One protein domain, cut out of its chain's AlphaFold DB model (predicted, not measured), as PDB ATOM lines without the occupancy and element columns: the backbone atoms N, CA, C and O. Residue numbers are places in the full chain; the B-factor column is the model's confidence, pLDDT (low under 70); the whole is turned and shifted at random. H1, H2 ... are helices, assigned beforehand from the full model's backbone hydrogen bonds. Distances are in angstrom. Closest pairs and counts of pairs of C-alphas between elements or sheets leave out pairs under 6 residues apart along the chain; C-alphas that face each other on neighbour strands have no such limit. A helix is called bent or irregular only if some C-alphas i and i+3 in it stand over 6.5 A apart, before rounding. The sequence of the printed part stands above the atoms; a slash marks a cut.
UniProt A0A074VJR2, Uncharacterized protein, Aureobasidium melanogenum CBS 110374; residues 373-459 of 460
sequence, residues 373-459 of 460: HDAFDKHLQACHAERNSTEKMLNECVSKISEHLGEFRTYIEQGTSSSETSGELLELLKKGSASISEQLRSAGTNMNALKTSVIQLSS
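AT A GLANCE: This is residues 373 to 459 of the 460 residues of an uncharacterized protein of Aureobasidium melanogenum CBS 110374 (UniProt A0A074VJR2). The printed part is one long helical hairpin: H1 runs the length of a thin rod, the chain turns at residues 414 to 418, and H2 folds back beside H1 over nearly the same length. The two helices lie side by side, and there is no third part to cover them; the turn at one end, with residues 413 to 420, stands free. The printed part has 87 residues, with two named helices in the order H1, H2 and no named strand, and its class is all helix. It is extended, with a radius of gyration of the C-alphas of 19.7 A, and the C-alphas span 65 by 16 by 11 A.

HOW THE PARTS SIT: H1, residues 373 to 413, and H2, residues 419 to 458, form a helical hairpin. They run opposite ways at a shallow tilt of 12 degrees. They touch, with 8 pairs of C-alphas within 8 A. Their closest C-alphas are those of Thr 390 and Ala 443, 6.6 A apart, and their centres are 11.1 A apart. In H1 every O i to N i+4 pair is within hydrogen-bond range; in H2 35 of 36 are.

IN THESE COORDINATES: H1 begins at C-alpha 373, at (59.697, 39.485, -31.260), and ends at C-alpha 413, at (2.796, 48.394, -19.314), 58.8 A from first to last C-alpha. H2 begins at C-alpha 419, at (-1.402, 52.135, -33.331), and ends at C-alpha 458, at (54.012, 33.971, -37.839), a length of 58.5 A. Neither helix is bent.

THE WHOLE: The outline is a rod. The two C-alphas farthest apart are those of His 373 and Ser 417, 65.4 A, while the first and last printed C-alphas, of His 373 and Ser 459, are 12.9 A apart. The printed part has no cut, and the link from H1 to H2 is tight. The mean pLDDT of the printed part is 75.5; it is 85 in H1 and 69 in H2, and residues 415 to 426 and 453 to 459 are among those under 70.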
ATOM      1  N   HIS A 373      60.451  39.552 -32.518       92.50
ATOM      2  CA  HIS A 373      59.697  39.485 -31.260       92.50
ATOM      3  C   HIS A 373      59.108  40.845 -30.860       92.50
ATOM      4  O   HIS A 373      57.914  40.928 -30.602       92.50
ATOM      5  N   ASP A 374      59.893  41.927 -30.903       93.94
ATOM      6  CA  ASP A 374      59.413  43.280 -30.584       93.94
ATOM      7  C   ASP A 374      58.272  43.717 -31.531       93.94
ATOM      8  O   ASP A 374      57.325  44.397 -31.119       93.94
ATOM      9  N   ALA A 375      58.345  43.342 -32.814       91.31
ATOM     10  CA  ALA A 375      57.282  43.593 -33.788       91.31
ATOM     11  C   ALA A 375      56.022  42.764 -33.490       91.31
ATOM     12  O   ALA A 375      54.909  43.292 -33.558       91.31
ATOM     13  N   PHE A 376      56.195  41.494 -33.123       91.06
ATOM     14  CA  PHE A 376      55.106  40.608 -32.728       91.06
ATOM     15  C   PHE A 376      54.402  41.096 -31.451       91.06
ATOM     16  O   PHE A 376      53.175  41.167 -31.422       91.06
ATOM     17  N   ASP A 377      55.152  41.545 -30.442       92.69
ATOM     18  CA  ASP A 377      54.606  42.103 -29.199       92.69
ATOM     19  C   ASP A 377      53.805  43.387 -29.447       92.69
ATOM     20  O   ASP A 377      52.696  43.546 -28.927       92.69
ATOM     21  N   LYS A 378      54.314  44.296 -30.292       92.19
ATOM     22  CA  LYS A 378      53.558  45.487 -30.721       92.19
ATOM     23  C   LYS A 378      52.253  45.106 -31.416       92.19
ATOM     24  O   LYS A 378      51.225  45.742 -31.182       92.19
ATOM     25  N   HIS A 379      52.282  44.071 -32.254       87.38
ATOM     26  CA  HIS A 379      51.084  43.577 -32.922       87.38
ATOM     27  C   HIS A 379      50.086  42.976 -31.922       87.38
ATOM     28  O   HIS A 379      48.911  43.330 -31.958       87.38
ATOM     29  N   LEU A 380      50.538  42.156 -30.967       89.62
ATOM     30  CA  LEU A 380      49.695  41.633 -29.885       89.62
ATOM     31  C   LEU A 380      49.042  42.750 -29.062       89.62
ATOM     32  O   LEU A 380      47.850  42.674 -28.759       89.62
ATOM     33  N   GLN A 381      49.787  43.804 -28.726       91.69
ATOM     34  CA  GLN A 381      49.232  44.970 -28.035       91.69
ATOM     35  C   GLN A 381      48.138  45.657 -28.862       91.69
ATOM     36  O   GLN A 381      47.088  45.994 -28.311       91.69
ATOM     37  N   ALA A 382      48.342  45.815 -30.174       87.44
ATOM     38  CA  ALA A 382      47.322  46.347 -31.078       87.44
ATOM     39  C   ALA A 382      46.070  45.452 -31.108       87.44
ATOM     40  O   ALA A 382      44.958  45.955 -30.953       87.44
ATOM     41  N   CYS A 383      46.243  44.127 -31.188       85.19
ATOM     42  CA  CYS A 383      45.148  43.157 -31.111       85.19
ATOM     43  C   CYS A 383      44.361  43.259 -29.803       85.19
ATOM     44  O   CYS A 383      43.131  43.262 -29.817       85.19
ATOM     45  N   HIS A 384      45.044  43.376 -28.663       88.75
ATOM     46  CA  HIS A 384      44.381  43.566 -27.376       88.75
ATOM     47  C   HIS A 384      43.624  44.895 -27.305       88.75
ATOM     48  O   HIS A 384      42.498  44.925 -26.807       88.75
ATOM     49  N   ALA A 385      44.204  45.983 -27.819       88.56
ATOM     50  CA  ALA A 385      43.542  47.282 -27.869       88.56
ATOM     51  C   ALA A 385      42.265  47.235 -28.726       88.56
ATOM     52  O   ALA A 385      41.217  47.720 -28.296       88.56
ATOM     53  N   GLU A 386      42.320  46.591 -29.893       86.44
ATOM     54  CA  GLU A 386      41.166  46.429 -30.776       86.44
ATOM     55  C   GLU A 386      40.101  45.500 -30.185       86.44
ATOM     56  O   GLU A 386      38.912  45.823 -30.208       86.44
ATOM     57  N   ARG A 387      40.508  44.384 -29.567       85.50
ATOM     58  CA  ARG A 387      39.597  43.509 -28.819       85.50
ATOM     59  C   ARG A 387      38.868  44.288 -27.727       85.50
ATOM     60  O   ARG A 387      37.650  44.217 -27.634       85.50
ATOM     61  N   ASN A 388      39.589  45.075 -26.933       88.81
ATOM     62  CA  ASN A 388      38.987  45.886 -25.877       88.81
ATOM     63  C   ASN A 388      38.054  46.967 -26.450       88.81
ATOM     64  O   ASN A 388      37.031  47.280 -25.846       88.81
ATOM     65  N   SER A 389      38.380  47.537 -27.613       87.25
ATOM     66  CA  SER A 389      37.516  48.499 -28.310       87.25
ATOM     67  C   SER A 389      36.229  47.850 -28.826       87.25
ATOM     68  O   SER A 389      35.142  48.388 -28.627       87.25
ATOM     69  N   THR A 390      36.328  46.684 -29.465       82.94
ATOM     70  CA  THR A 390      35.169  45.929 -29.968       82.94
ATOM     71  C   THR A 390      34.292  45.408 -28.832       82.94
ATOM     72  O   THR A 390      33.072  45.499 -28.921       82.94
ATOM     73  N   GLU A 391      34.893  44.960 -27.729       86.44
ATOM     74  CA  GLU A 391      34.196  44.579 -26.498       86.44
ATOM     75  C   GLU A 391      33.428  45.766 -25.892       86.44
ATOM     76  O   GLU A 391      32.258  45.626 -25.537       86.44
ATOM     77  N   LYS A 392      34.029  46.965 -25.853       87.25
ATOM     78  CA  LYS A 392      33.331  48.200 -25.452       87.25
ATOM     79  C   LYS A 392      32.147  48.522 -26.366       87.25
ATOM     80  O   LYS A 392      31.061  48.768 -25.850       87.25
ATOM     81  N   MET A 393      32.334  48.483 -27.690       85.25
ATOM     82  CA  MET A 393      31.246  48.718 -28.653       85.25
ATOM     83  C   MET A 393      30.107  47.708 -28.477       85.25
ATOM     84  O   MET A 393      28.939  48.086 -28.490       85.25
ATOM     85  N   LEU A 394      30.431  46.426 -28.279       85.06
ATOM     86  CA  LEU A 394      29.436  45.383 -28.042       85.06
ATOM     87  C   LEU A 394      28.649  45.648 -26.755       85.06
ATOM     88  O   LEU A 394      27.421  45.606 -26.780       85.06
ATOM     89  N   ASN A 395      29.335  45.955 -25.653       88.12
ATOM     90  CA  ASN A 395      28.692  46.268 -24.376       88.12
ATOM     91  C   ASN A 395      27.789  47.506 -24.477       88.12
ATOM     92  O   ASN A 395      26.695  47.514 -23.911       88.12
ATOM     93  N   GLU A 396      28.200  48.531 -25.228       88.00
ATOM     94  CA  GLU A 396      27.375  49.712 -25.501       88.00
ATOM     95  C   GLU A 396      26.128  49.355 -26.327       88.00
ATOM     96  O   GLU A 396      25.022  49.760 -25.973       88.00
ATOM     97  N   CYS A 397      26.272  48.540 -27.377       81.88
ATOM     98  CA  CYS A 397      25.143  48.033 -28.163       81.88
ATOM     99  C   CYS A 397      24.165  47.213 -27.312       81.88
ATOM    100  O   CYS A 397      22.959  47.432 -27.387       81.88
ATOM    101  N   VAL A 398      24.666  46.290 -26.484       84.94
ATOM    102  CA  VAL A 398      23.840  45.488 -25.567       84.94
ATOM    103  C   VAL A 398      23.111  46.386 -24.568       84.94
ATOM    104  O   VAL A 398      21.928  46.165 -24.304       84.94
ATOM    105  N   SER A 399      23.780  47.421 -24.055       84.88
ATOM    106  CA  SER A 399      23.178  48.399 -23.143       84.88
ATOM    107  C   SER A 399      22.048  49.174 -23.824       84.88
ATOM    108  O   SER A 399      20.946  49.199 -23.289       84.88
ATOM    109  N   LYS A 400      22.271  49.698 -25.038       85.38
ATOM    110  CA  LYS A 400      21.239  50.392 -25.837       85.38
ATOM    111  C   LYS A 400      20.055  49.490 -26.176       85.38
ATOM    112  O   LYS A 400      18.912  49.910 -26.066       85.38
ATOM    113  N   ILE A 401      20.299  48.237 -26.569       82.62
ATOM    114  CA  ILE A 401      19.217  47.266 -26.803       82.62
ATOM    115  C   ILE A 401      18.421  47.045 -25.516       82.62
ATOM    116  O   ILE A 401      17.195  47.026 -25.554       82.62
ATOM    117  N   SER A 402      19.103  46.872 -24.384       84.56
ATOM    118  CA  SER A 402      18.451  46.651 -23.092       84.56
ATOM    119  C   SER A 402      17.630  47.866 -22.655       84.56
ATOM    120  O   SER A 402      16.520  47.691 -22.162       84.56
ATOM    121  N   GLU A 403      18.143  49.077 -22.884       85.75
ATOM    122  CA  GLU A 403      17.437  50.344 -22.676       85.75
ATOM    123  C   GLU A 403      16.181  50.419 -23.551       85.75
ATOM    124  O   GLU A 403      15.086  50.518 -23.009       85.75
ATOM    125  N   HIS A 404      16.301  50.228 -24.869       82.06
ATOM    126  CA  HIS A 404      15.157  50.221 -25.789       82.06
ATOM    127  C   HIS A 404      14.124  49.133 -25.469       82.06
ATOM    128  O   HIS A 404      12.922  49.360 -25.589       82.06
ATOM    129  N   LEU A 405      14.555  47.938 -25.052       82.62
ATOM    130  CA  LEU A 405      13.647  46.883 -24.589       82.62
ATOM    131  C   LEU A 405      12.967  47.255 -23.265       82.62
ATOM    132  O   LEU A 405      11.813  46.883 -23.050       82.62
ATOM    133  N   GLY A 406      13.665  47.977 -22.385       82.81
ATOM    134  CA  GLY A 406      13.112  48.565 -21.168       82.81
ATOM    135  C   GLY A 406      12.044  49.612 -21.482       82.81
ATOM    136  O   GLY A 406      10.917  49.473 -21.018       82.81
ATOM    137  N   GLU A 407      12.360  50.585 -22.340       81.75
ATOM    138  CA  GLU A 407      11.431  51.606 -22.843       81.75
ATOM    139  C   GLU A 407      10.193  50.973 -23.493       81.75
ATOM    140  O   GLU A 407       9.063  51.329 -23.166       81.75
ATOM    141  N   PHE A 408      10.391  49.982 -24.370       78.25
ATOM    142  CA  PHE A 408       9.309  49.247 -25.025       78.25
ATOM    143  C   PHE A 408       8.429  48.492 -24.022       78.25
ATOM    144  O   PHE A 408       7.203  48.492 -24.144       78.25
ATOM    145  N   ARG A 409       9.026  47.875 -22.995       80.44
ATOM    146  CA  ARG A 409       8.268  47.239 -21.910       80.44
ATOM    147  C   ARG A 409       7.436  48.268 -21.146       80.44
ATOM    148  O   ARG A 409       6.249  48.033 -20.945       80.44
ATOM    149  N   THR A 410       8.031  49.399 -20.759       78.69
ATOM    150  CA  THR A 410       7.318  50.487 -20.074       78.69
ATOM    151  C   THR A 410       6.165  51.019 -20.930       78.69
ATOM    152  O   THR A 410       5.075  51.242 -20.412       78.69
ATOM    153  N   TYR A 411       6.365  51.147 -22.245       72.81
ATOM    154  CA  TYR A 411       5.323  51.528 -23.200       72.81
ATOM    155  C   TYR A 411       4.145  50.534 -23.219       72.81
ATOM    156  O   TYR A 411       2.989  50.955 -23.180       72.81
ATOM    157  N   ILE A 412       4.414  49.221 -23.219       68.56
ATOM    158  CA  ILE A 412       3.373  48.178 -23.130       68.56
ATOM    159  C   ILE A 412       2.634  48.239 -21.783       68.56
ATOM    160  O   ILE A 412       1.405  48.177 -21.754       68.56
ATOM    161  N   GLU A 413       3.364  48.367 -20.671       71.81
ATOM    162  CA  GLU A 413       2.796  48.394 -19.314       71.81
ATOM    163  C   GLU A 413       1.925  49.639 -19.053       71.81
ATOM    164  O   GLU A 413       0.976  49.567 -18.273       71.81
ATOM    165  N   GLN A 414       2.185  50.760 -19.735       70.06
ATOM    166  CA  GLN A 414       1.404  52.001 -19.625       70.06
ATOM    167  C   GLN A 414       0.063  51.996 -20.389       70.06
ATOM    168  O   GLN A 414      -0.684  52.968 -20.289       70.06
ATOM    169  N   GLY A 415      -0.285  50.929 -21.120       56.66
ATOM    170  CA  GLY A 415      -1.643  50.721 -21.646       56.66
ATOM    171  C   GLY A 415      -2.188  51.846 -22.541       56.66
ATOM    172  O   GLY A 415      -3.325  52.277 -22.351       56.66
ATOM    173  N   THR A 416      -1.407  52.338 -23.511       48.78
ATOM    174  CA  THR A 416      -1.861  53.380 -24.453       48.78
ATOM    175  C   THR A 416      -2.312  52.796 -25.800       48.78
ATOM    176  O   THR A 416      -1.580  52.110 -26.509       48.78
ATOM    177  N   SER A 417      -3.564  53.073 -26.161       45.34
ATOM    178  CA  SER A 417      -4.302  52.506 -27.298       45.34
ATOM    179  C   SER A 417      -4.036  53.208 -28.646       45.34
ATOM    180  O   SER A 417      -4.986  53.464 -29.385       45.34
ATOM    181  N   SER A 418      -2.785  53.562 -28.981       52.84
ATOM    182  CA  SER A 418      -2.457  54.209 -30.269       52.84
ATOM    183  C   SER A 418      -1.549  53.344 -31.150       52.84
ATOM    184  O   SER A 418      -0.416  53.013 -30.796       52.84
ATOM    185  N   SER A 419      -2.072  52.969 -32.322       57.91
ATOM    186  CA  SER A 419      -1.402  52.135 -33.331       57.91
ATOM    187  C   SER A 419      -0.260  52.853 -34.066       57.91
ATOM    188  O   SER A 419       0.593  52.178 -34.633       57.91
ATOM    189  N   GLU A 420      -0.238  54.189 -34.082       57.00
ATOM    190  CA  GLU A 420       0.766  54.984 -34.815       57.00
ATOM    191  C   GLU A 420       2.098  55.074 -34.056       57.00
ATOM    192  O   GLU A 420       3.153  54.793 -34.618       57.00
ATOM    193  N   THR A 421       2.058  55.332 -32.748       58.00
ATOM    194  CA  THR A 421       3.257  55.441 -31.892       58.00
ATOM    195  C   THR A 421       3.973  54.101 -31.682       58.00
ATOM    196  O   THR A 421       5.193  54.057 -31.544       58.00
ATOM    197  N   SER A 422       3.240  52.983 -31.733       58.31
ATOM    198  CA  SER A 422       3.817  51.626 -31.744       58.31
ATOM    199  C   SER A 422       4.607  51.344 -33.034       58.31
ATOM    200  O   SER A 422       5.655  50.694 -33.000       58.31
ATOM    201  N   GLY A 423       4.138  51.875 -34.171       64.31
ATOM    202  CA  GLY A 423       4.819  51.775 -35.462       64.31
ATOM    203  C   GLY A 423       6.143  52.538 -35.486       64.31
ATOM    204  O   GLY A 423       7.154  51.973 -35.902       64.31
ATOM    205  N   GLU A 424       6.163  53.769 -34.965       66.19
ATOM    206  CA  GLU A 424       7.382  54.586 -34.868       66.19
ATOM    207  C   GLU A 424       8.442  53.947 -33.958       66.19
ATOM    208  O   GLU A 424       9.621  53.916 -34.317       66.19
ATOM    209  N   LEU A 425       8.045  53.369 -32.816       65.94
ATOM    210  CA  LEU A 425       8.984  52.702 -31.907       65.94
ATOM    211  C   LEU A 425       9.549  51.402 -32.508       65.94
ATOM    212  O   LEU A 425      10.735  51.104 -32.357       65.94
ATOM    213  N   LEU A 426       8.723  50.641 -33.239       69.69
ATOM    214  CA  LEU A 426       9.160  49.457 -33.984       69.69
ATOM    215  C   LEU A 426      10.111  49.829 -35.134       69.69
ATOM    216  O   LEU A 426      11.059  49.094 -35.420       69.69
ATOM    217  N   GLU A 427       9.880  50.966 -35.790       71.62
ATOM    218  CA  GLU A 427      10.754  51.487 -36.839       71.62
ATOM    219  C   GLU A 427      12.088  51.992 -36.267       71.62
ATOM    220  O   GLU A 427      13.140  51.703 -36.838       71.62
ATOM    221  N   LEU A 428      12.077  52.621 -35.085       72.38
ATOM    222  CA  LEU A 428      13.277  52.960 -34.308       72.38
ATOM    223  C   LEU A 428      14.072  51.711 -33.904       72.38
ATOM    224  O   LEU A 428      15.287  51.680 -34.089       72.38
ATOM    225  N   LEU A 429      13.401  50.643 -33.462       69.38
ATOM    226  CA  LEU A 429      14.016  49.338 -33.180       69.38
ATOM    227  C   LEU A 429      14.590  48.673 -34.441       69.38
ATOM    228  O   LEU A 429      15.697  48.129 -34.413       69.38
ATOM    229  N   LYS A 430      13.889  48.733 -35.579       75.19
ATOM    230  CA  LYS A 430      14.408  48.241 -36.869       75.19
ATOM    231  C   LYS A 430      15.620  49.039 -37.341       75.19
ATOM    232  O   LYS A 430      16.600  48.457 -37.797       75.19
ATOM    233  N   LYS A 431      15.588  50.363 -37.210       76.94
ATOM    234  CA  LYS A 431      16.690  51.242 -37.612       76.94
ATOM    235  C   LYS A 431      17.894  51.091 -36.678       76.94
ATOM    236  O   LYS A 431      19.025  51.000 -37.152       76.94
ATOM    237  N   GLY A 432      17.644  50.961 -35.375       68.56
ATOM    238  CA  GLY A 432      18.644  50.629 -34.363       68.56
ATOM    239  C   GLY A 432      19.290  49.268 -34.623       68.56
ATOM    240  O   GLY A 432      20.511  49.176 -34.698       68.56
ATOM    241  N   SER A 433      18.498  48.222 -34.868       67.44
ATOM    242  CA  SER A 433      19.024  46.881 -35.176       67.44
ATOM    243  C   SER A 433      19.798  46.817 -36.498       67.44
ATOM    244  O   SER A 433      20.819  46.127 -36.564       67.44
ATOM    245  N   ALA A 434      19.394  47.573 -37.524       73.81
ATOM    246  CA  ALA A 434      20.156  47.708 -38.766       73.81
ATOM    247  C   ALA A 434      21.509  48.403 -38.534       73.81
ATOM    248  O   ALA A 434      22.541  47.897 -38.976       73.81
ATOM    249  N   SER A 435      21.528  49.506 -37.777       74.94
ATOM    250  CA  SER A 435      22.762  50.215 -37.410       74.94
ATOM    251  C   SER A 435      23.705  49.344 -36.570       74.94
ATOM    252  O   SER A 435      24.913  49.343 -36.798       74.94
ATOM    253  N   ILE A 436      23.164  48.571 -35.624       69.81
ATOM    254  CA  ILE A 436      23.933  47.631 -34.796       69.81
ATOM    255  C   ILE A 436      24.514  46.508 -35.661       69.81
ATOM    256  O   ILE A 436      25.679  46.151 -35.504       69.81
ATOM    257  N   SER A 437      23.741  45.988 -36.617       71.12
ATOM    258  CA  SER A 437      24.204  44.944 -37.540       71.12
ATOM    259  C   SER A 437      25.317  45.439 -38.476       71.12
ATOM    260  O   SER A 437      26.264  44.701 -38.745       71.12
ATOM    261  N   GLU A 438      25.246  46.690 -38.944       75.44
ATOM    262  CA  GLU A 438      26.303  47.345 -39.732       75.44
ATOM    263  C   GLU A 438      27.593  47.502 -38.908       75.44
ATOM    264  O   GLU A 438      28.675  47.134 -39.371       75.44
ATOM    265  N   GLN A 439      27.481  47.967 -37.657       70.25
ATOM    266  CA  GLN A 439      28.622  48.127 -36.748       70.25
ATOM    267  C   GLN A 439      29.271  46.782 -36.384       70.25
ATOM    268  O   GLN A 439      30.496  46.665 -36.418       70.25
ATOM    269  N   LEU A 440      28.477  45.737 -36.120       68.88
ATOM    270  CA  LEU A 440      28.979  44.377 -35.881       68.88
ATOM    271  C   LEU A 440      29.663  43.782 -37.117       68.88
ATOM    272  O   LEU A 440      30.717  43.157 -36.995       68.88
ATOM    273  N   ARG A 441      29.113  44.006 -38.317       74.56
ATOM    274  CA  ARG A 441      29.737  43.571 -39.575       74.56
ATOM    275  C   ARG A 441      31.063  44.290 -39.832       74.56
ATOM    276  O   ARG A 441      32.026  43.639 -40.240       74.56
ATOM    277  N   SER A 442      31.138  45.594 -39.560       71.44
ATOM    278  CA  SER A 442      32.382  46.372 -39.654       71.44
ATOM    279  C   SER A 442      33.437  45.899 -38.645       71.44
ATOM    280  O   SER A 442      34.608  45.771 -38.988       71.44
ATOM    281  N   ALA A 443      33.038  45.585 -37.410       65.75
ATOM    282  CA  ALA A 443      33.949  45.037 -36.405       65.75
ATOM    283  C   ALA A 443      34.449  43.629 -36.785       65.75
ATOM    284  O   ALA A 443      35.632  43.323 -36.644       65.75
ATOM    285  N   GLY A 444      33.570  42.778 -37.326       68.69
ATOM    286  CA  GLY A 444      33.936  41.440 -37.797       68.69
ATOM    287  C   GLY A 444      34.895  41.448 -38.993       68.69
ATOM    288  O   GLY A 444      35.744  40.565 -39.110       68.69
ATOM    289  N   THR A 445      34.807  42.457 -39.863       69.38
ATOM    290  CA  THR A 445      35.735  42.619 -40.994       69.38
ATOM    291  C   THR A 445      37.124  43.066 -40.542       69.38
ATOM    292  O   THR A 445      38.106  42.490 -41.013       69.38
ATOM    293  N   ASN A 446      37.228  43.975 -39.567       68.69
ATOM    294  CA  ASN A 446      38.524  44.352 -38.991       68.69
ATOM    295  C   ASN A 446      39.205  43.180 -38.256       68.69
ATOM    296  O   ASN A 446      40.384  42.915 -38.476       68.69
ATOM    297  N   MET A 447      38.444  42.381 -37.499       68.88
ATOM    298  CA  MET A 447      38.962  41.184 -36.817       68.88
ATOM    299  C   MET A 447      39.546  40.144 -37.795       68.88
ATOM    300  O   MET A 447      40.543  39.482 -37.495       68.88
ATOM    301  N   ASN A 448      38.939  39.985 -38.975       72.19
ATOM    302  CA  ASN A 448      39.453  39.086 -40.010       72.19
ATOM    303  C   ASN A 448      40.748  39.615 -40.633       72.19
ATOM    304  O   ASN A 448      41.678  38.831 -40.811       72.19
ATOM    305  N   ALA A 449      40.844  40.923 -40.893       73.75
ATOM    306  CA  ALA A 449      42.087  41.545 -41.351       73.75
ATOM    307  C   ALA A 449      43.224  41.348 -40.331       73.75
ATOM    308  O   ALA A 449      44.349  41.012 -40.708       73.75
ATOM    309  N   LEU A 450      42.912  41.447 -39.035       65.81
ATOM    310  CA  LEU A 450      43.855  41.168 -37.955       65.81
ATOM    311  C   LEU A 450      44.328  39.711 -37.939       65.81
ATOM    312  O   LEU A 450      45.526  39.452 -37.872       65.81
ATOM    313  N   LYS A 451      43.407  38.744 -38.059       72.50
ATOM    314  CA  LYS A 451      43.763  37.317 -38.145       72.50
ATOM    315  C   LYS A 451      44.697  37.023 -39.316       72.50
ATOM    316  O   LYS A 451      45.650  36.264 -39.155       72.50
ATOM    317  N   THR A 452      44.442  37.609 -40.484       72.75
ATOM    318  CA  THR A 452      45.306  37.422 -41.657       72.75
ATOM    319  C   THR A 452      46.698  38.019 -41.426       72.75
ATOM    320  O   THR A 452      47.691  37.390 -41.788       72.75
ATOM    321  N   SER A 453      46.785  39.168 -40.747       69.38
ATOM    322  CA  SER A 453      48.059  39.785 -40.352       69.38
ATOM    323  C   SER A 453      48.858  38.923 -39.363       69.38
ATOM    324  O   SER A 453      50.071  38.796 -39.515       69.38
ATOM    325  N   VAL A 454      48.203  38.282 -38.384       64.50
ATOM    326  CA  VAL A 454      48.863  37.359 -37.433       64.50
ATOM    327  C   VAL A 454      49.484  36.166 -38.161       64.50
ATOM    328  O   VAL A 454      50.620  35.792 -37.881       64.50
ATOM    329  N   ILE A 455      48.767  35.586 -39.128       68.69
ATOM    330  CA  ILE A 455      49.267  34.446 -39.910       68.69
ATOM    331  C   ILE A 455      50.515  34.851 -40.706       68.69
ATOM    332  O   ILE A 455      51.506  34.119 -40.693       68.69
ATOM    333  N   GLN A 456      50.510  36.031 -41.334       68.75
ATOM    334  CA  GLN A 456      51.655  36.537 -42.100       68.75
ATOM    335  C   GLN A 456      52.885  36.823 -41.230       68.75
ATOM    336  O   GLN A 456      53.996  36.497 -41.631       68.75
ATOM    337  N   LEU A 457      52.699  37.364 -40.024       63.56
ATOM    338  CA  LEU A 457      53.805  37.617 -39.090       63.56
ATOM    339  C   LEU A 457      54.364  36.339 -38.450       63.56
ATOM    340  O   LEU A 457      55.508  36.330 -38.018       63.56
ATOM    341  N   SER A 458      53.572  35.265 -38.383       59.62
ATOM    342  CA  SER A 458      54.012  33.971 -37.839       59.62
ATOM    343  C   SER A 458      54.754  33.077 -38.841       59.62
ATOM    344  O   SER A 458      55.297  32.048 -38.448       59.62
ATOM    345  N   SER A 459      54.736  33.428 -40.132       56.31
ATOM    346  CA  SER A 459      55.224  32.575 -41.227       56.31
ATOM    347  C   SER A 459      56.467  33.108 -41.956       56.31
ATOM    348  O   SER A 459      56.941  32.444 -42.878       56.31
TER     349      SER A 459